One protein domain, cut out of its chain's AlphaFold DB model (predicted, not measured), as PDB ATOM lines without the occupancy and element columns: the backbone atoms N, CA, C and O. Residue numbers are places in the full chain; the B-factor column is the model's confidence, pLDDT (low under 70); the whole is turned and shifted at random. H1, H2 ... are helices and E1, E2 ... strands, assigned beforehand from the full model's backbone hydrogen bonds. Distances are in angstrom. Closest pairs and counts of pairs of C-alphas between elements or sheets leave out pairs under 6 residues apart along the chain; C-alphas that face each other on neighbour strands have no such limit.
ATOM      1  N   ILE A  41     -20.970  -9.913 -30.965       81.31
ATOM      2  CA  ILE A  41     -20.776  -9.120 -29.740       81.31
ATOM      3  C   ILE A  41     -20.460  -7.669 -30.103       81.31
ATOM      4  O   ILE A  41     -21.165  -6.775 -29.642       81.31
ATOM      5  N   ALA A  42     -19.481  -7.435 -30.981       83.25
ATOM      6  CA  ALA A  42     -19.085  -6.091 -31.399       83.25
ATOM      7  C   ALA A  42     -20.245  -5.324 -32.054       83.25
ATOM      8  O   ALA A  42     -20.450  -4.138 -31.795       83.25
ATOM      9  N   ARG A  43     -21.061  -6.005 -32.867       87.25
ATOM     10  CA  ARG A  43     -22.272  -5.430 -33.456       87.25
ATOM     11  C   ARG A  43     -23.293  -5.056 -32.386       87.25
ATOM     12  O   ARG A  43     -23.887  -3.984 -32.469       87.25
ATOM     13  N   MET A  44     -23.516  -5.921 -31.400       82.50
ATOM     14  CA  MET A  44     -24.452  -5.651 -30.308       82.50
ATOM     15  C   MET A  44     -23.985  -4.470 -29.453       82.50
ATOM     16  O   MET A  44     -24.787  -3.598 -29.130       82.50
ATOM     17  N   GLU A  45     -22.692  -4.408 -29.134       83.06
ATOM     18  CA  GLU A  45     -22.069  -3.285 -28.429       83.06
ATOM     19  C   GLU A  45     -22.229  -1.981 -29.214       83.06
ATOM     20  O   GLU A  45     -22.654  -0.973 -28.651       83.06
ATOM     21  N   HIS A  46     -21.988  -2.009 -30.527       82.38
ATOM     22  CA  HIS A  46     -22.190  -0.850 -31.394       82.38
ATOM     23  C   HIS A  46     -23.648  -0.374 -31.399       82.38
ATOM     24  O   HIS A  46     -23.911   0.816 -31.231       82.38
ATOM     25  N   VAL A  47     -24.607  -1.293 -31.555       86.69
ATOM     26  CA  VAL A  47     -26.043  -0.971 -31.528       86.69
ATOM     27  C   VAL A  47     -26.449  -0.399 -30.171       86.69
ATOM     28  O   VAL A  47     -27.144   0.614 -30.127       86.69
ATOM     29  N   ASN A  48     -25.984  -0.984 -29.066       81.50
ATOM     30  CA  ASN A  48     -26.253  -0.462 -27.726       81.50
ATOM     31  C   ASN A  48     -25.683   0.949 -27.553       81.50
ATOM     32  O   ASN A  48     -26.382   1.826 -27.057       81.50
ATOM     33  N   ALA A  49     -24.464   1.203 -28.030       82.62
ATOM     34  CA  ALA A  49     -23.852   2.527 -27.984       82.62
ATOM     35  C   ALA A  49     -24.635   3.568 -28.807       82.62
ATOM     36  O   ALA A  49     -24.763   4.721 -28.387       82.62
ATOM     37  N   GLU A  50     -25.163   3.190 -29.975       87.81
ATOM     38  CA  GLU A  50     -26.028   4.056 -30.786       87.81
ATOM     39  C   GLU A  50     -27.363   4.345 -30.100       87.81
ATOM     40  O   GLU A  50     -27.782   5.505 -30.051       87.81
ATOM     41  N   ILE A  51     -27.998   3.320 -29.527       85.44
ATOM     42  CA  ILE A  51     -29.234   3.467 -28.757       85.44
ATOM     43  C   ILE A  51     -28.988   4.400 -27.570       85.44
ATOM     44  O   ILE A  51     -29.703   5.395 -27.447       85.44
ATOM     45  N   SER A  52     -27.949   4.157 -26.764       85.75
ATOM     46  CA  SER A  52     -27.619   5.002 -25.611       85.75
ATOM     47  C   SER A  52     -27.401   6.455 -26.021       85.75
ATOM     48  O   SER A  52     -28.055   7.349 -25.487       85.75
ATOM     49  N   ARG A  53     -26.605   6.710 -27.070       87.44
ATOM     50  CA  ARG A  53     -26.425   8.068 -27.615       87.44
ATOM     51  C   ARG A  53     -27.739   8.720 -28.042       87.44
ATOM     52  O   ARG A  53     -27.923   9.910 -27.792       87.44
ATOM     53  N   SER A  54     -28.637   7.967 -28.674       88.25
ATOM     54  CA  SER A  54     -29.923   8.491 -29.152       88.25
ATOM     55  C   SER A  54     -30.912   8.811 -28.028       88.25
ATOM     56  O   SER A  54     -31.751   9.693 -28.191       88.25
ATOM     57  N   LEU A  55     -30.803   8.122 -26.888       90.75
ATOM     58  CA  LEU A  55     -31.710   8.270 -25.751       90.75
ATOM     59  C   LEU A  55     -31.308   9.390 -24.790       90.75
ATOM     60  O   LEU A  55     -32.077   9.691 -23.884       90.75
ATOM     61  N   ARG A  56     -30.131  10.007 -24.941       90.81
ATOM     62  CA  ARG A  56     -29.610  10.984 -23.970       90.81
ATOM     63  C   ARG A  56     -30.592  12.122 -23.697       90.81
ATOM     64  O   ARG A  56     -30.975  12.874 -24.594       90.81
ATOM     65  N   PHE A  57     -30.931  12.294 -22.425       92.81
ATOM     66  CA  PHE A  57     -31.745  13.407 -21.972       92.81
ATOM     67  C   PHE A  57     -30.920  14.693 -21.891       92.81
ATOM     68  O   PHE A  57     -29.816  14.718 -21.347       92.81
ATOM     69  N   ASN A  58     -31.477  15.787 -22.407       90.56
ATOM     70  CA  ASN A  58     -30.863  17.107 -22.337       90.56
ATOM     71  C   ASN A  58     -31.558  17.954 -21.261       90.56
ATOM     72  O   ASN A  58     -32.654  18.469 -21.494       90.56
ATOM     73  N   GLN A  59     -30.921  18.122 -20.095       90.62
ATOM     74  CA  GLN A  59     -31.499  18.916 -19.002       90.62
ATOM     75  C   GLN A  59     -31.624  20.401 -19.343       90.62
ATOM     76  O   GLN A  59     -32.534  21.055 -18.841       90.62
ATOM     77  N   TRP A  60     -30.733  20.956 -20.173       87.25
ATOM     78  CA  TRP A  60     -30.691  22.400 -20.428       87.25
ATOM     79  C   TRP A  60     -31.913  22.921 -21.184       87.25
ATOM     80  O   TRP A  60     -32.300  24.073 -20.978       87.25
ATOM     81  N   GLU A  61     -32.511  22.067 -22.011       89.19
ATOM     82  CA  GLU A  61     -33.721  22.351 -22.789       89.19
ATOM     83  C   GLU A  61     -34.997  21.858 -22.085       89.19
ATOM     84  O   GLU A  61     -36.118  22.160 -22.503       89.19
ATOM     85  N   ALA A  62     -34.851  21.083 -21.010       92.56
ATOM     86  CA  ALA A  62     -35.973  20.501 -20.298       92.56
ATOM     87  C   ALA A  62     -36.603  21.489 -19.312       92.56
ATOM     88  O   ALA A  62     -35.935  22.217 -18.579       92.56
ATOM     89  N   LYS A  63     -37.935  21.450 -19.221       94.50
ATOM     90  CA  LYS A  63     -38.674  22.159 -18.174       94.50
ATOM     91  C   LYS A  63     -38.684  21.329 -16.887       94.50
ATOM     92  O   LYS A  63     -39.584  20.512 -16.686       94.50
ATOM     93  N   LEU A  64     -37.676  21.542 -16.046       96.69
ATOM     94  CA  LEU A  64     -37.501  20.879 -14.750       96.69
ATOM     95  C   LEU A  64     -38.090  21.705 -13.593       96.69
ATOM     96  O   LEU A  64     -38.337  22.904 -13.731       96.69
ATOM     97  N   GLN A  65     -38.367  21.050 -12.463       95.88
ATOM     98  CA  GLN A  65     -38.870  21.696 -11.244       95.88
ATOM     99  C   GLN A  65     -37.770  22.434 -10.477       95.88
ATOM    100  O   GLN A  65     -38.034  23.494  -9.916       95.88
ATOM    101  N   ASN A  66     -36.565  21.872 -10.445       94.69
ATOM    102  CA  ASN A  66     -35.363  22.502  -9.915       94.69
ATOM    103  C   ASN A  66     -34.472  22.991 -11.064       94.69
ATOM    104  O   ASN A  66     -34.533  22.440 -12.164       94.69
ATOM    105  N   ASP A  67     -33.677  24.038 -10.826       93.19
ATOM    106  CA  ASP A  67     -32.780  24.580 -11.849       93.19
ATOM    107  C   ASP A  67     -31.547  23.671 -11.986       93.19
ATOM    108  O   ASP A  67     -30.737  23.609 -11.061       93.19
ATOM    109  N   PRO A  68     -31.362  22.972 -13.124       89.81
ATOM    110  CA  PRO A  68     -30.225  22.074 -13.306       89.81
ATOM    111  C   PRO A  68     -28.879  22.810 -13.391       89.81
ATOM    112  O   PRO A  68     -27.835  22.168 -13.338       89.81
ATOM    113  N   ARG A  69     -28.878  24.142 -13.553       88.50
ATOM    114  CA  ARG A  69     -27.663  24.972 -13.616       88.50
ATOM    115  C   ARG A  69     -27.212  25.460 -12.239       88.50
ATOM    116  O   ARG A  69     -26.082  25.921 -12.101       88.50
ATOM    117  N   ASP A  70     -28.078  25.374 -11.235       93.06
ATOM    118  CA  ASP A  70     -27.790  25.803  -9.874       93.06
ATOM    119  C   ASP A  70     -27.384  24.603  -9.012       93.06
ATOM    120  O   ASP A  70     -28.207  23.781  -8.618       93.06
ATOM    121  N   ARG A  71     -26.096  24.521  -8.665       90.19
ATOM    122  CA  ARG A  71     -25.555  23.440  -7.824       90.19
ATOM    123  C   ARG A  71     -26.221  23.363  -6.448       90.19
ATOM    124  O   ARG A  71     -26.324  22.272  -5.898       90.19
ATOM    125  N   SER A  72     -26.720  24.480  -5.915       93.31
ATOM    126  CA  SER A  72     -27.418  24.495  -4.623       93.31
ATOM    127  C   SER A  72     -28.804  23.838  -4.670       93.31
ATOM    128  O   SER A  72     -29.375  23.525  -3.627       93.31
ATOM    129  N   SER A  73     -29.318  23.561  -5.873       93.75
ATOM    130  CA  SER A  73     -30.565  22.828  -6.094       93.75
ATOM    131  C   SER A  73     -30.411  21.297  -6.015       93.75
ATOM    132  O   SER A  73     -31.404  20.583  -6.179       93.75
ATOM    133  N   PHE A  74     -29.199  20.783  -5.771       95.81
ATOM    134  CA  PHE A  74     -28.900  19.352  -5.648       95.81
ATOM    135  C   PHE A  74     -28.518  18.972  -4.212       95.81
ATOM    136  O   PHE A  74     -28.082  19.806  -3.421       95.81
ATOM    137  N   SER A  75     -28.700  17.698  -3.856       96.62
ATOM    138  CA  SER A  75     -28.299  17.192  -2.539       96.62
ATOM    139  C   SER A  75     -26.777  17.084  -2.420       96.62
ATOM    140  O   SER A  75     -26.086  16.896  -3.418       96.62
ATOM    141  N   GLU A  76     -26.255  17.101  -1.191       95.31
ATOM    142  CA  GLU A  76     -24.824  16.866  -0.937       95.31
ATOM    143  C   GLU A  76     -24.344  15.540  -1.546       95.31
ATOM    144  O   GLU A  76     -23.275  15.494  -2.132       95.31
ATOM    145  N   MET A  77     -25.171  14.487  -1.515       94.62
ATOM    146  CA  MET A  77     -24.848  13.196  -2.139       94.62
ATOM    147  C   MET A  77     -24.655  13.292  -3.654       94.62
ATOM    148  O   MET A  77     -23.809  12.601  -4.208       94.62
ATOM    149  N   ALA A  78     -25.452  14.120  -4.334       96.25
ATOM    150  CA  ALA A  78     -25.291  14.340  -5.765       96.25
ATOM    151  C   ALA A  78     -24.021  15.139  -6.069       96.25
ATOM    152  O   ALA A  78     -23.346  14.848  -7.048       96.25
ATOM    153  N   LEU A  79     -23.686  16.116  -5.223       94.69
ATOM    154  CA  LEU A  79     -22.474  16.923  -5.370       94.69
ATOM    155  C   LEU A  79     -21.203  16.134  -5.031       94.69
ATOM    156  O   LEU A  79     -20.171  16.349  -5.656       94.69
ATOM    157  N   GLU A  80     -21.277  15.187  -4.095       94.44
ATOM    158  CA  GLU A  80     -20.156  14.313  -3.733       94.44
ATOM    159  C   GLU A  80     -19.711  13.445  -4.918       94.44
ATOM    160  O   GLU A  80     -18.531  13.151  -5.059       94.44
ATOM    161  N   LEU A  81     -20.618  13.099  -5.840       95.81
ATOM    162  CA  LEU A  81     -20.263  12.361  -7.060       95.81
ATOM    163  C   LEU A  81     -19.317  13.130  -7.992       95.81
ATOM    164  O   LEU A  81     -18.657  12.503  -8.823       95.81
ATOM    165  N   ASP A  82     -19.219  14.449  -7.836       94.00
ATOM    166  CA  ASP A  82     -18.278  15.276  -8.586       94.00
ATOM    167  C   ASP A  82     -16.911  15.394  -7.903       94.00
ATOM    168  O   ASP A  82     -15.972  15.928  -8.500       94.00
ATOM    169  N   ASN A  83     -16.775  14.908  -6.666       94.56
ATOM    170  CA  ASN A  83     -15.501  14.867  -5.970       94.56
ATOM    171  C   ASN A  83     -14.570  13.860  -6.676       94.56
ATOM    172  O   ASN A  83     -14.847  12.660  -6.671       94.56
ATOM    173  N   PRO A  84     -13.441  14.300  -7.264       90.56
ATOM    174  CA  PRO A  84     -12.555  13.414  -8.018       90.56
ATOM    175  C   PRO A  84     -11.831  12.386  -7.140       90.56
ATOM    176  O   PRO A  84     -11.196  11.484  -7.676       90.56
ATOM    177  N   THR A  85     -11.886  12.529  -5.812       94.25
ATOM    178  CA  THR A  85     -11.281  11.593  -4.858       94.25
ATOM    179  C   THR A  85     -12.323  10.810  -4.064       94.25
ATOM    180  O   THR A  85     -11.983  10.262  -3.019       94.25
ATOM    181  N   ILE A  86     -13.592  10.812  -4.483       95.50
ATOM    182  CA  ILE A  86     -14.608   9.965  -3.854       95.50
ATOM    183  C   ILE A  86     -14.257   8.492  -4.087       95.50
ATOM    184  O   ILE A  86     -14.024   8.073  -5.222       95.50
ATOM    185  N   GLU A  87     -14.254   7.704  -3.015       96.19
ATOM    186  CA  GLU A  87     -14.060   6.261  -3.104       96.19
ATOM    187  C   GLU A  87     -15.234   5.611  -3.844       96.19
ATOM    188  O   GLU A  87     -16.403   5.972  -3.674       96.19
ATOM    189  N   GLU A  88     -14.948   4.594  -4.650       96.19
ATOM    190  CA  GLU A  88     -15.954   3.947  -5.493       96.19
ATOM    191  C   GLU A  88     -17.068   3.270  -4.667       96.19
ATOM    192  O   GLU A  88     -18.218   3.178  -5.106       96.19
ATOM    193  N   SER A  89     -16.788   2.830  -3.436       95.19
ATOM    194  CA  SER A  89     -17.827   2.383  -2.493       95.19
ATOM    195  C   SER A  89     -18.806   3.500  -2.127       95.19
ATOM    196  O   SER A  89     -20.020   3.274  -2.134       95.19
ATOM    197  N   ASP A  90     -18.296   4.701  -1.865       96.50
ATOM    198  CA  ASP A  90     -19.086   5.853  -1.431       96.50
ATOM    199  C   ASP A  90     -19.889   6.436  -2.596       96.50
ATOM    200  O   ASP A  90     -21.067   6.768  -2.431       96.50
ATOM    201  N   ALA A  91     -19.318   6.435  -3.805       97.31
ATOM    202  CA  ALA A  91     -20.033   6.783  -5.031       97.31
ATOM    203  C   ALA A  91     -21.286   5.916  -5.223       97.31
ATOM    204  O   ALA A  91     -22.384   6.430  -5.445       97.31
ATOM    205  N   LYS A  92     -21.166   4.594  -5.053       96.94
ATOM    206  CA  LYS A  92     -22.321   3.689  -5.149       96.94
ATOM    207  C   LYS A  92     -23.357   3.930  -4.054       96.94
ATOM    208  O   LYS A  92     -24.552   3.865  -4.344       96.94
ATOM    209  N   ILE A  93     -22.933   4.235  -2.826       96.88
ATOM    210  CA  ILE A  93     -23.846   4.596  -1.731       96.88
ATOM    211  C   ILE A  93     -24.628   5.864  -2.089       96.88
ATOM    212  O   ILE A  93     -25.853   5.899  -1.920       96.88
ATOM    213  N   ALA A  94     -23.953   6.886  -2.618       97.62
ATOM    214  CA  ALA A  94     -24.581   8.121  -3.068       97.62
ATOM    215  C   ALA A  94     -25.592   7.854  -4.194       97.62
ATOM    216  O   ALA A  94     -26.762   8.214  -4.051       97.62
ATOM    217  N   ILE A  95     -25.201   7.135  -5.253       97.88
ATOM    218  CA  ILE A  95     -26.095   6.788  -6.374       97.88
ATOM    219  C   ILE A  95     -27.305   5.986  -5.881       97.88
ATOM    220  O   ILE A  95     -28.447   6.326  -6.201       97.88
ATOM    221  N   HIS A  96     -27.089   4.957  -5.061       96.94
ATOM    222  CA  HIS A  96     -28.176   4.159  -4.497       96.94
ATOM    223  C   HIS A  96     -29.132   5.016  -3.660       96.94
ATOM    224  O   HIS A  96     -30.350   4.836  -3.717       96.94
ATOM    225  N   SER A  97     -28.610   5.985  -2.911       96.88
ATOM    226  CA  SER A  97     -29.418   6.896  -2.098       96.88
ATOM    227  C   SER A  97     -30.240   7.868  -2.948       96.88
ATOM    228  O   SER A  97     -31.419   8.079  -2.652       96.88
ATOM    229  N   LEU A  98     -29.683   8.390  -4.047       97.56
ATOM    230  CA  LEU A  98     -30.433   9.188  -5.027       97.56
ATOM    231  C   LEU A  98     -31.566   8.367  -5.657       97.56
ATOM    232  O   LEU A  98     -32.715   8.812  -5.691       97.56
ATOM    233  N   LEU A  99     -31.273   7.133  -6.080       96.88
ATOM    234  CA  LEU A  99     -32.263   6.217  -6.648       96.88
ATOM    235  C   LEU A  99     -33.338   5.826  -5.624       96.88
ATOM    236  O   LEU A  99     -34.516   5.760  -5.971       96.88
ATOM    237  N   SER A 100     -32.970   5.630  -4.357       95.69
ATOM    238  CA  SER A 100     -33.901   5.346  -3.257       95.69
ATOM    239  C   SER A 100     -34.822   6.540  -2.958       95.69
ATOM    240  O   SER A 100     -36.038   6.390  -2.791       95.69
ATOM    241  N   SER A 101     -34.275   7.759  -2.977       96.31
ATOM    242  CA  SER A 101     -35.063   8.990  -2.869       96.31
ATOM    243  C   SER A 101     -36.060   9.106  -4.025       96.31
ATOM    244  O   SER A 101     -37.258   9.296  -3.805       96.31
ATOM    245  N   MET A 102     -35.613   8.895  -5.262       96.12
ATOM    246  CA  MET A 102     -36.472   8.927  -6.447       96.12
ATOM    247  C   MET A 102     -37.549   7.832  -6.417       96.12
ATOM    248  O   MET A 102     -38.714   8.094  -6.721       96.12
ATOM    249  N   ARG A 103     -37.206   6.621  -5.969       94.88
ATOM    250  CA  ARG A 103     -38.149   5.517  -5.754       94.88
ATOM    251  C   ARG A 103     -39.332   5.936  -4.878       94.88
ATOM    252  O   ARG A 103     -40.486   5.682  -5.220       94.88
ATOM    253  N   THR A 104     -39.066   6.607  -3.759       93.94
ATOM    254  CA  THR A 104     -40.118   7.014  -2.809       93.94
ATOM    255  C   THR A 104     -40.884   8.260  -3.253       93.94
ATOM    256  O   THR A 104     -42.091   8.354  -3.034       93.94
ATOM    257  N   THR A 105     -40.218   9.208  -3.910       94.31
ATOM    258  CA  THR A 105     -40.798  10.522  -4.236       94.31
ATOM    259  C   THR A 105     -41.428  10.601  -5.629       94.31
ATOM    260  O   THR A 105     -42.370  11.377  -5.822       94.31
ATOM    261  N   VAL A 106     -40.952   9.797  -6.585       94.50
ATOM    262  CA  VAL A 106     -41.343   9.825  -8.005       94.50
ATOM    263  C   VAL A 106     -42.047   8.538  -8.433       94.50
ATOM    264  O   VAL A 106     -43.120   8.610  -9.033       94.50
ATOM    265  N   TYR A 107     -41.491   7.373  -8.086       91.81
ATOM    266  CA  TYR A 107     -41.923   6.066  -8.607       91.81
ATOM    267  C   TYR A 107     -42.769   5.235  -7.631       91.81
ATOM    268  O   TYR A 107     -42.944   4.036  -7.817       91.81
ATOM    269  N   ARG A 108     -43.351   5.868  -6.603       90.56
ATOM    270  CA  ARG A 108     -44.346   5.259  -5.692       90.56
ATOM    271  C   ARG A 108     -43.907   3.932  -5.051       90.56
ATOM    272  O   ARG A 108     -44.757   3.125  -4.688       90.56
ATOM    273  N   GLY A 109     -42.606   3.742  -4.852       89.62
ATOM    274  CA  GLY A 109     -42.054   2.562  -4.191       89.62
ATOM    275  C   GLY A 109     -41.266   1.619  -5.093       89.62
ATOM    276  O   GLY A 109     -40.628   0.727  -4.535       89.62
ATOM    277  N   ASP A 110     -41.211   1.863  -6.403       90.69
ATOM    278  CA  ASP A 110     -40.397   1.082  -7.341       90.69
ATOM    279  C   ASP A 110     -39.120   1.833  -7.762       90.69
ATOM    280  O   ASP A 110     -39.103   3.063  -7.834       90.69
ATOM    281  N   TYR A 111     -38.030   1.113  -8.022       93.12
ATOM    282  CA  TYR A 111     -36.851   1.693  -8.677       93.12
ATOM    283  C   TYR A 111     -37.109   1.925 -10.175       93.12
ATOM    284  O   TYR A 111     -37.908   1.201 -10.777       93.12
ATOM    285  N   PRO A 112     -36.441   2.910 -10.811       92.19
ATOM    286  CA  PRO A 112     -36.442   2.995 -12.269       92.19
ATOM    287  C   PRO A 112     -35.852   1.707 -12.861       92.19
ATOM    288  O   PRO A 112     -34.930   1.117 -12.300       92.19
ATOM    289  N   ALA A 113     -36.373   1.291 -14.010       88.44
ATOM    290  CA  ALA A 113     -35.910   0.119 -14.741       88.44
ATOM    291  C   ALA A 113     -35.673   0.490 -16.207       88.44
ATOM    292  O   ALA A 113     -36.329   1.394 -16.723       88.44
ATOM    293  N   GLY A 114     -34.758  -0.221 -16.864       90.19
ATOM    294  CA  GLY A 114     -34.386   0.030 -18.254       90.19
ATOM    295  C   GLY A 114     -32.889  -0.148 -18.478       90.19
ATOM    296  O   GLY A 114     -32.199  -0.782 -17.679       90.19
ATOM    297  N   LEU A 115     -32.403   0.422 -19.576       91.31
ATOM    298  CA  LEU A 115     -30.984   0.555 -19.885       91.31
ATOM    299  C   LEU A 115     -30.297   1.522 -18.906       91.31
ATOM    300  O   LEU A 115     -30.932   2.395 -18.309       91.31
ATOM    301  N   ASN A 116     -28.970   1.430 -18.804       94.44
ATOM    302  CA  ASN A 116     -28.164   2.317 -17.957       94.44
ATOM    303  C   ASN A 116     -28.399   3.804 -18.264       94.44
ATOM    304  O   ASN A 116     -28.520   4.624 -17.349       94.44
ATOM    305  N   VAL A 117     -28.520   4.148 -19.549       95.44
ATOM    306  CA  VAL A 117     -28.843   5.509 -19.995       95.44
ATOM    307  C   VAL A 117     -30.230   5.955 -19.531       95.44
ATOM    308  O   VAL A 117     -30.399   7.104 -19.150       95.44
ATOM    309  N   GLU A 118     -31.226   5.067 -19.493       95.88
ATOM    310  CA  GLU A 118     -32.594   5.414 -19.088       95.88
ATOM    311  C   GLU A 118     -32.666   5.677 -17.580       95.88
ATOM    312  O   GLU A 118     -33.301   6.634 -17.137       95.88
ATOM    313  N   ILE A 119     -31.943   4.880 -16.787       96.88
ATOM    314  CA  ILE A 119     -31.793   5.103 -15.343       96.88
ATOM    315  C   ILE A 119     -31.061   6.426 -15.085       96.88
ATOM    316  O   ILE A 119     -31.479   7.211 -14.230       96.88
ATOM    317  N   THR A 120     -30.010   6.706 -15.859       97.81
ATOM    318  CA  THR A 120     -29.275   7.974 -15.778       97.81
ATOM    319  C   THR A 120     -30.180   9.147 -16.153       97.81
ATOM    320  O   THR A 120     -30.310  10.088 -15.380       97.81
ATOM    321  N   ASN A 121     -30.913   9.066 -17.264       97.62
ATOM    322  CA  ASN A 121     -31.884  10.075 -17.688       97.62
ATOM    323  C   ASN A 121     -32.955  10.341 -16.624       97.62
ATOM    324  O   ASN A 121     -33.300  11.498 -16.381       97.62
ATOM    325  N   ALA A 122     -33.452   9.300 -15.947       97.81
ATOM    326  CA  ALA A 122     -34.401   9.458 -14.852       97.81
ATOM    327  C   ALA A 122     -33.810  10.293 -13.705       97.81
ATOM    328  O   ALA A 122     -34.484  11.203 -13.212       97.81
ATOM    329  N   LEU A 123     -32.550  10.051 -13.325       97.81
ATOM    330  CA  LEU A 123     -31.819  10.886 -12.361       97.81
ATOM    331  C   LEU A 123     -31.577  12.302 -12.890       97.81
ATOM    332  O   LEU A 123     -31.630  13.258 -12.118       97.81
ATOM    333  N   LEU A 124     -31.391  12.460 -14.199       97.56
ATOM    334  CA  LEU A 124     -31.271  13.764 -14.841       97.56
ATOM    335  C   LEU A 124     -32.609  14.518 -14.942       97.56
ATOM    336  O   LEU A 124     -32.629  15.673 -15.351       97.56
ATOM    337  N   GLY A 125     -33.732  13.927 -14.540       97.38
ATOM    338  CA  GLY A 125     -35.026  14.604 -14.552       97.38
ATOM    339  C   GLY A 125     -35.955  14.172 -15.678       97.38
ATOM    340  O   GLY A 125     -37.076  14.684 -15.748       97.38
ATOM    341  N   ASP A 126     -35.581  13.185 -16.498       97.38
ATOM    342  CA  ASP A 126     -36.541  12.475 -17.344       97.38
ATOM    343  C   ASP A 126     -37.362  11.469 -16.537       97.38
ATOM    344  O   ASP A 126     -37.328  10.256 -16.717       97.38
ATOM    345  N   ASN A 127     -38.090  12.002 -15.568       96.81
ATOM    346  CA  ASN A 127     -38.945  11.237 -14.690       96.81
ATOM    347  C   ASN A 127     -40.318  11.919 -14.579       96.81
ATOM    348  O   ASN A 127     -40.455  13.099 -14.925       96.81
ATOM    349  N   PRO A 128     -41.363  11.217 -14.102       96.19
ATOM    350  CA  PRO A 128     -42.725  11.749 -14.054       96.19
ATOM    351  C   PRO A 128     -42.891  13.089 -13.325       96.19
ATOM    352  O   PRO A 128     -43.836  13.823 -13.611       96.19
ATOM    353  N   ARG A 129     -41.998  13.421 -12.383       96.44
ATOM    354  CA  ARG A 129     -42.059  14.685 -11.635       96.44
ATOM    355  C   ARG A 129     -41.181  15.782 -12.225       96.44
ATOM    356  O   ARG A 129     -41.303  16.912 -11.771       96.44
ATOM    357  N   LYS A 130     -40.351  15.488 -13.228       97.00
ATOM    358  CA  LYS A 130     -39.398  16.438 -13.825       97.00
ATOM    359  C   LYS A 130     -38.490  17.090 -12.777       97.00
ATOM    360  O   LYS A 130     -38.248  18.290 -12.818       97.00
ATOM    361  N   VAL A 131     -38.018  16.294 -11.816       96.81
ATOM    362  CA  VAL A 131     -37.049  16.710 -10.786       96.81
ATOM    363  C   VAL A 131     -35.696  16.102 -11.131       96.81
ATOM    364  O   VAL A 131     -35.611  14.883 -11.245       96.81
ATOM    365  N   ALA A 132     -34.654  16.911 -11.288       97.44
ATOM    366  CA  ALA A 132     -33.294  16.414 -11.462       97.44
ATOM    367  C   ALA A 132     -32.664  16.101 -10.097       97.44
ATOM    368  O   ALA A 132     -32.620  16.956  -9.216       97.44
ATOM    369  N   TYR A 133     -32.170  14.878  -9.936       97.50
ATOM    370  CA  TYR A 133     -31.434  14.410  -8.758       97.50
ATOM    371  C   TYR A 133     -29.923  14.512  -8.952       97.50
ATOM    372  O   TYR A 133     -29.196  14.563  -7.967       97.50
ATOM    373  N   LEU A 134     -29.467  14.543 -10.205       96.00
ATOM    374  CA  LEU A 134     -28.067  14.656 -10.589       96.00
ATOM    375  C   LEU A 134     -27.919  15.737 -11.674       96.00
ATOM    376  O   LEU A 134     -28.788  15.826 -12.549       96.00
ATOM    377  N   PRO A 135     -26.860  16.554 -11.644       94.88
ATOM    378  CA  PRO A 135     -26.571  17.502 -12.711       94.88
ATOM    379  C   PRO A 135     -25.928  16.792 -13.916       94.88
ATOM    380  O   PRO A 135     -25.123  15.874 -13.762       94.88
ATOM    381  N   MET A 136     -26.291  17.187 -15.141       93.38
ATOM    382  CA  MET A 136     -25.833  16.503 -16.364       93.38
ATOM    383  C   MET A 136     -24.365  16.732 -16.722       93.38
ATOM    384  O   MET A 136     -23.848  16.052 -17.604       93.38
ATOM    385  N   ASP A 137     -23.716  17.700 -16.083       92.31
ATOM    386  CA  ASP A 137     -22.283  17.968 -16.191       92.31
ATOM    387  C   ASP A 137     -21.470  17.239 -15.104       92.31
ATOM    388  O   ASP A 137     -20.292  17.541 -14.921       92.31
ATOM    389  N   SER A 138     -22.074  16.278 -14.392       93.25
ATOM    390  CA  SER A 138     -21.344  15.398 -13.476       93.25
ATOM    391  C   SER A 138     -20.245  14.626 -14.229       93.25
ATOM    392  O   SER A 138     -20.516  14.065 -15.298       93.25
ATOM    393  N   PRO A 139     -19.013  14.532 -13.688       94.31
ATOM    394  CA  PRO A 139     -17.899  13.855 -14.351       94.31
ATOM    395  C   PRO A 139     -18.094  12.335 -14.431       94.31
ATOM    396  O   PRO A 139     -17.378  11.664 -15.170       94.31
ATOM    397  N   ARG A 140     -19.072  11.788 -13.698       95.50
ATOM    398  CA  ARG A 140     -19.441  10.367 -13.717       95.50
ATOM    399  C   ARG A 140     -20.446  10.011 -14.809       95.50
ATOM    400  O   ARG A 140     -20.975   8.908 -14.791       95.50
ATOM    401  N   ILE A 141     -20.724  10.906 -15.756       96.25
ATOM    402  CA  ILE A 141     -21.567  10.622 -16.922       96.25
ATOM    403  C   ILE A 141     -20.684  10.569 -18.169       96.25
ATOM    404  O   ILE A 141     -20.021  11.545 -18.516       96.25
ATOM    405  N   ASN A 142     -20.682   9.431 -18.862       94.81
ATOM    406  CA  ASN A 142     -19.897   9.256 -20.085       94.81
ATOM    407  C   ASN A 142     -20.562   9.904 -21.321       94.81
ATOM    408  O   ASN A 142     -21.672  10.440 -21.277       94.81
ATOM    409  N   GLU A 143     -19.895   9.817 -22.474       92.31
ATOM    410  CA  GLU A 143     -20.401  10.350 -23.750       92.31
ATOM    411  C   GLU A 143     -21.717   9.702 -24.229       92.31
ATOM    412  O   GLU A 143     -22.479  10.319 -24.983       92.31
ATOM    413  N   TYR A 144     -22.007   8.485 -23.758       93.00
ATOM    414  CA  TYR A 144     -23.236   7.737 -24.030       93.00
ATOM    415  C   TYR A 144     -24.392   8.148 -23.102       93.00
ATOM    416  O   TYR A 144     -25.524   7.732 -23.329       93.00
ATOM    417  N   GLY A 145     -24.141   9.016 -22.114       94.94
ATOM    418  CA  GLY A 145     -25.130   9.458 -21.130       94.94
ATOM    419  C   GLY A 145     -25.383   8.447 -20.016       94.94
ATOM    420  O   GLY A 145     -26.445   8.480 -19.406       94.94
ATOM    421  N   GLU A 146     -24.439   7.546 -19.768       96.50
ATOM    422  CA  GLU A 146     -24.532   6.527 -18.727       96.50
ATOM    423  C   GLU A 146     -23.688   6.929 -17.521       96.50
ATOM    424  O   GLU A 146     -22.586   7.463 -17.677       96.50
ATOM    425  N   LEU A 147     -24.188   6.631 -16.321       97.62
ATOM    426  CA  LEU A 147     -23.384   6.684 -15.106       97.62
ATOM    427  C   LEU A 147     -22.264   5.640 -15.148       97.62
ATOM    428  O   LEU A 147     -22.528   4.450 -15.343       97.62
ATOM    429  N   VAL A 148     -21.034   6.088 -14.913       97.62
ATOM    430  CA  VAL A 148     -19.824   5.263 -14.903       97.62
ATOM    431  C   VAL A 148     -19.141   5.240 -13.540       97.62
ATOM    432  O   VAL A 148     -19.211   6.200 -12.765       97.62
ATOM    433  N   ASP A 149     -18.469   4.127 -13.268       97.19
ATOM    434  CA  ASP A 149     -17.542   3.991 -12.152       97.19
ATOM    435  C   ASP A 149     -16.249   4.791 -12.372       97.19
ATOM    436  O   ASP A 149     -16.018   5.375 -13.437       97.19
ATOM    437  N   GLU A 150     -15.391   4.831 -11.354       96.00
ATOM    438  CA  GLU A 150     -14.101   5.535 -11.415       96.00
ATOM    439  C   GLU A 150     -13.170   5.048 -12.547       96.00
ATOM    440  O   GLU A 150     -12.282   5.780 -12.986       96.00
ATOM    441  N   TYR A 151     -13.395   3.840 -13.073       95.62
ATOM    442  CA  TYR A 151     -12.615   3.235 -14.156       95.62
ATOM    443  C   TYR A 151     -13.177   3.560 -15.548       95.62
ATOM    444  O   TYR A 151     -12.591   3.166 -16.570       95.62
ATOM    445  N   GLY A 152     -14.290   4.297 -15.603       95.19
ATOM    446  CA  GLY A 152     -14.989   4.694 -16.822       95.19
ATOM    447  C   GLY A 152     -15.921   3.617 -17.379       95.19
ATOM    448  O   GLY A 152     -16.358   3.741 -18.523       95.19
ATOM    449  N   THR A 153     -16.216   2.566 -16.612       96.44
ATOM    450  CA  THR A 153     -17.144   1.505 -17.017       96.44
ATOM    451  C   THR A 153     -18.546   1.849 -16.539       96.44
ATOM    452  O   THR A 153     -18.732   2.259 -15.397       96.44
ATOM    453  N   ALA A 154     -19.555   1.693 -17.399       96.81
ATOM    454  CA  ALA A 154     -20.937   1.933 -16.993       96.81
ATOM    455  C   ALA A 154     -21.335   0.995 -15.845       96.81
ATOM    456  O   ALA A 154     -21.077  -0.210 -15.902       96.81
ATOM    457  N   TYR A 155     -21.991   1.541 -14.820       97.50
ATOM    458  CA  TYR A 155     -22.511   0.731 -13.722       97.50
ATOM    459  C   TYR A 155     -23.506  -0.307 -14.231       97.50
ATOM    460  O   TYR A 155     -24.301  -0.036 -15.128       97.50
ATOM    461  N   TRP A 156     -23.538  -1.478 -13.602       95.88
ATOM    462  CA  TRP A 156     -24.621  -2.430 -13.809       95.88
ATOM    463  C   TRP A 156     -25.682  -2.264 -12.724       95.88
ATOM    464  O   TRP A 156     -25.443  -2.555 -11.548       95.88
ATOM    465  N   PHE A 157     -26.857  -1.788 -13.132       95.44
ATOM    466  CA  PHE A 157     -28.035  -1.689 -12.279       95.44
ATOM    467  C   PHE A 157     -28.844  -2.982 -12.381       95.44
ATOM    468  O   PHE A 157     -29.437  -3.281 -13.419       95.44
ATOM    469  N   HIS A 158     -28.885  -3.755 -11.299       91.12
ATOM    470  CA  HIS A 158     -29.632  -5.001 -11.242       91.12
ATOM    471  C   HIS A 158     -30.714  -4.936 -10.173       91.12
ATOM    472  O   HIS A 158     -30.425  -4.875  -8.982       91.12
ATOM    473  N   SER A 159     -31.972  -4.983 -10.599       85.00
ATOM    474  CA  SER A 159     -33.104  -5.064  -9.685       85.00
ATOM    475  C   SER A 159     -33.575  -6.514  -9.566       85.00
ATOM    476  O   SER A 159     -34.034  -7.098 -10.548       85.00
ATOM    477  N   LYS A 160     -33.446  -7.109  -8.371       79.81
ATOM    478  CA  LYS A 160     -33.952  -8.469  -8.075       79.81
ATOM    479  C   LYS A 160     -35.470  -8.456  -7.846       79.81
ATOM    480  O   LYS A 160     -36.167  -9.410  -8.186       79.81
ATOM    481  N   ALA A 161     -35.981  -7.364  -7.281       80.06
ATOM    482  CA  ALA A 161     -37.394  -7.079  -7.048       80.06
ATOM    483  C   ALA A 161     -37.622  -5.564  -7.125       80.06
ATOM    484  O   ALA A 161     -36.672  -4.794  -7.018       80.06
ATOM    485  N   SER A 162     -38.873  -5.109  -7.247       74.25
ATOM    486  CA  SER A 162     -39.156  -3.685  -7.494       74.25
ATOM    487  C   SER A 162     -38.621  -2.730  -6.410       74.25
ATOM    488  O   SER A 162     -38.377  -1.555  -6.677       74.25
ATOM    489  N   ASN A 163     -38.366  -3.249  -5.206       78.00
ATOM    490  CA  ASN A 163     -37.805  -2.543  -4.058       78.00
ATOM    491  C   ASN A 163     -36.360  -2.942  -3.694       78.00
ATOM    492  O   ASN A 163     -35.882  -2.499  -2.648       78.00
ATOM    493  N   ASP A 164     -35.691  -3.745  -4.519       87.38
ATOM    494  CA  ASP A 164     -34.337  -4.259  -4.298       87.38
ATOM    495  C   ASP A 164     -33.470  -3.965  -5.529       87.38
ATOM    496  O   ASP A 164     -33.722  -4.497  -6.615       87.38
ATOM    497  N   LEU A 165     -32.489  -3.077  -5.355       93.25
ATOM    498  CA  LEU A 165     -31.567  -2.620  -6.389       93.25
ATOM    499  C   LEU A 165     -30.129  -2.843  -5.924       93.25
ATOM    500  O   LEU A 165     -29.684  -2.254  -4.941       93.25
ATOM    501  N   THR A 166     -29.379  -3.609  -6.704       95.31
ATOM    502  CA  THR A 166     -27.929  -3.733  -6.593       95.31
ATOM    503  C   THR A 166     -27.257  -2.910  -7.690       95.31
ATOM    504  O   THR A 166     -27.631  -2.986  -8.860       95.31
ATOM    505  N   ILE A 167     -26.235  -2.148  -7.316       97.00
ATOM    506  CA  ILE A 167     -25.346  -1.407  -8.211       97.00
ATOM    507  C   ILE A 167     -23.987  -2.100  -8.193       97.00
ATOM    508  O   ILE A 167     -23.420  -2.322  -7.121       97.00
ATOM    509  N   THR A 168     -23.463  -2.437  -9.367       97.38
ATOM    510  CA  THR A 168     -22.150  -3.082  -9.516       97.38
ATOM    511  C   THR A 168     -21.231  -2.207 -10.362       97.38
ATOM    512  O   THR A 168     -21.588  -1.865 -11.489       97.38
ATOM    513  N   SER A 169     -20.065  -1.847  -9.819       97.81
ATOM    514  CA  SER A 169     -18.915  -1.376 -10.605       97.81
ATOM    515  C   SER A 169     -18.144  -2.589 -11.110       97.81
ATOM    516  O   SER A 169     -18.029  -3.581 -10.387       97.81
ATOM    517  N   ALA A 170     -17.622  -2.495 -12.332       97.19
ATOM    518  CA  ALA A 170     -16.818  -3.548 -12.943       97.19
ATOM    519  C   ALA A 170     -15.375  -3.586 -12.408       97.19
ATOM    520  O   ALA A 170     -14.617  -4.469 -12.782       97.19
ATOM    521  N   GLY A 171     -14.994  -2.623 -11.566       96.75
ATOM    522  CA  GLY A 171     -13.662  -2.553 -10.983       96.75
ATOM    523  C   GLY A 171     -12.548  -2.236 -11.995       96.75
ATOM    524  O   GLY A 171     -12.803  -1.976 -13.181       96.75
ATOM    525  N   PRO A 172     -11.290  -2.229 -11.520       97.38
ATOM    526  CA  PRO A 172     -10.096  -2.003 -12.332       97.38
ATOM    527  C   PRO A 172      -9.993  -2.827 -13.622       97.38
ATOM    528  O   PRO A 172      -9.451  -2.330 -14.617       97.38
ATOM    529  N   ASP A 173     -10.479  -4.072 -13.636       97.06
ATOM    530  CA  ASP A 173     -10.400  -4.941 -14.820       97.06
ATOM    531  C   ASP A 173     -11.424  -4.603 -15.925       97.06
ATOM    532  O   ASP A 173     -11.286  -5.086 -17.057       97.06
ATOM    533  N   LYS A 174     -12.394  -3.726 -15.616       96.00
ATOM    534  CA  LYS A 174     -13.464  -3.236 -16.502       96.00
ATOM    535  C   LYS A 174     -14.376  -4.333 -17.044       96.00
ATOM    536  O   LYS A 174     -14.981  -4.177 -18.110       96.00
ATOM    537  N   ARG A 175     -14.479  -5.463 -16.349       95.19
ATOM    538  CA  ARG A 175     -15.286  -6.612 -16.754       95.19
ATOM    539  C   ARG A 175     -16.245  -6.983 -15.639       95.19
ATOM    540  O   ARG A 175     -15.845  -7.429 -14.579       95.19
ATOM    541  N   LEU A 176     -17.537  -6.899 -15.939       92.56
ATOM    542  CA  LEU A 176     -18.564  -7.377 -15.019       92.56
ATOM    543  C   LEU A 176     -18.435  -8.885 -14.769       92.56
ATOM    544  O   LEU A 176     -18.082  -9.661 -15.667       92.56
ATOM    545  N   HIS A 177     -18.851  -9.297 -13.574       92.75
ATOM    546  CA  HIS A 177     -18.907 -10.687 -13.122       92.75
ATOM    547  C   HIS A 177     -17.531 -11.322 -12.916       92.75
ATOM    548  O   HIS A 177     -17.368 -12.537 -13.083       92.75
ATOM    549  N   THR A 178     -16.550 -10.514 -12.525       95.25
ATOM    550  CA  THR A 178     -15.249 -10.991 -12.059       95.25
ATOM    551  C   THR A 178     -15.152 -10.867 -10.538       95.25
ATOM    552  O   THR A 178     -16.105 -10.487  -9.853       95.25
ATOM    553  N   ALA A 179     -14.014 -11.275  -9.976       95.50
ATOM    554  CA  ALA A 179     -13.767 -11.163  -8.540       95.50
ATOM    555  C   ALA A 179     -13.522  -9.713  -8.079       95.50
ATOM    556  O   ALA A 179     -13.491  -9.470  -6.877       95.50
ATOM    557  N   ASP A 180     -13.326  -8.793  -9.025       95.88
ATOM    558  CA  ASP A 180     -12.999  -7.383  -8.803       95.88
ATOM    559  C   ASP A 180     -14.251  -6.483  -8.785       95.88
ATOM    560  O   ASP A 180     -14.180  -5.302  -8.450       95.88
ATOM    561  N   ASP A 181     -15.423  -7.051  -9.100       96.31
ATOM    562  CA  ASP A 181     -16.713  -6.369  -9.014       96.31
ATOM    563  C   ASP A 181     -16.924  -5.754  -7.617       96.31
ATOM    564  O   ASP A 181     -16.958  -6.459  -6.602       96.31
ATOM    565  N   ILE A 182     -17.220  -4.453  -7.563       96.19
ATOM    566  CA  ILE A 182     -17.569  -3.765  -6.313       96.19
ATOM    567  C   ILE A 182     -19.082  -3.538  -6.284       96.19
ATOM    568  O   ILE A 182     -19.623  -2.783  -7.098       96.19
ATOM    569  N   ARG A 183     -19.780  -4.160  -5.326       95.88
ATOM    570  CA  ARG A 183     -21.254  -4.196  -5.265       95.88
ATOM    571  C   ARG A 183     -21.821  -3.412  -4.091       95.88
ATOM    572  O   ARG A 183     -21.241  -3.404  -3.008       95.88
ATOM    573  N   TYR A 184     -22.976  -2.786  -4.301       95.69
ATOM    574  CA  TYR A 184     -23.749  -2.153  -3.240       95.69
ATOM    575  C   TYR A 184     -25.267  -2.251  -3.496       95.69
ATOM    576  O   TYR A 184     -25.704  -1.914  -4.597       95.69
ATOM    577  N   PRO A 185     -26.086  -2.625  -2.497       93.19
ATOM    578  CA  PRO A 185     -25.683  -3.194  -1.209       93.19
ATOM    579  C   PRO A 185     -24.890  -4.499  -1.380       93.19
ATOM    580  O   PRO A 185     -25.031  -5.187  -2.391       93.19
TER     581      PRO A 185
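AT A GLANCE: This is residues 41 to 185 of the 187 residues of the protein "Unannotated" of Lentimonas sp. CC11 (UniProt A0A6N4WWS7). A long helix, H3, covers one face of a small three-stranded sheet, beside a loop-rich body with the short helix H4 near its middle. H1 lies at the far side of that body from H3, and residues 41 to 47 of H1 stick out. The printed part has 145 residues, with named helices H1 to H4 followed by strands E1 to E3; the class is mixed, with under half of the residues in named elements. The sheet, in order E1, E2, E3, is antiparallel. The whole is compact, with a radius of gyration of the C-alphas of 14.5 A and spans of 40 by 32 by 31 A.

HOW THE PARTS SIT: H1, residues 41 to 55, only just touches H4, residues 116 to 123, with 3 pairs of C-alphas within 8 A, the closest Ser 52 and Val 117 at 5.8 A. H2, residues 76 to 80, touches residues 91 to 98 of H3, residues 88 to 105; the closest C-alphas are Met 77 and Ala 94, 5.2 A. E1, residues 156 to 161, E2, residues 164 to 169, and E3, residues 182 to 184, form a meander, each strand the antiparallel neighbour of the one before. N 158 and O 166 are 2.8 A apart, and N 167 and O 184 2.8 A. H3 is on this sheet at a height of 9.7 A, over E2 and E3, making two layers, helix on one face. In H1, H2, H3 and H4 every O i to N i+4 pair is within hydrogen-bond range.

IN THESE COORDINATES: H1 begins at C-alpha 41 (-20.776, -9.120, -29.740) and is 20.9 A long; H3 is 25.7 A. E3 ends at C-alpha 184 (-23.749, -2.153, -3.240).

THE WHOLE: The C-alphas of Lys 63 and Ala 179 are farthest apart, 42.7 A. The printed part has no cut. The links H1 to H2, H4 to E1 and E2 to E3 are long. No printed residue is under 70 in pLDDT.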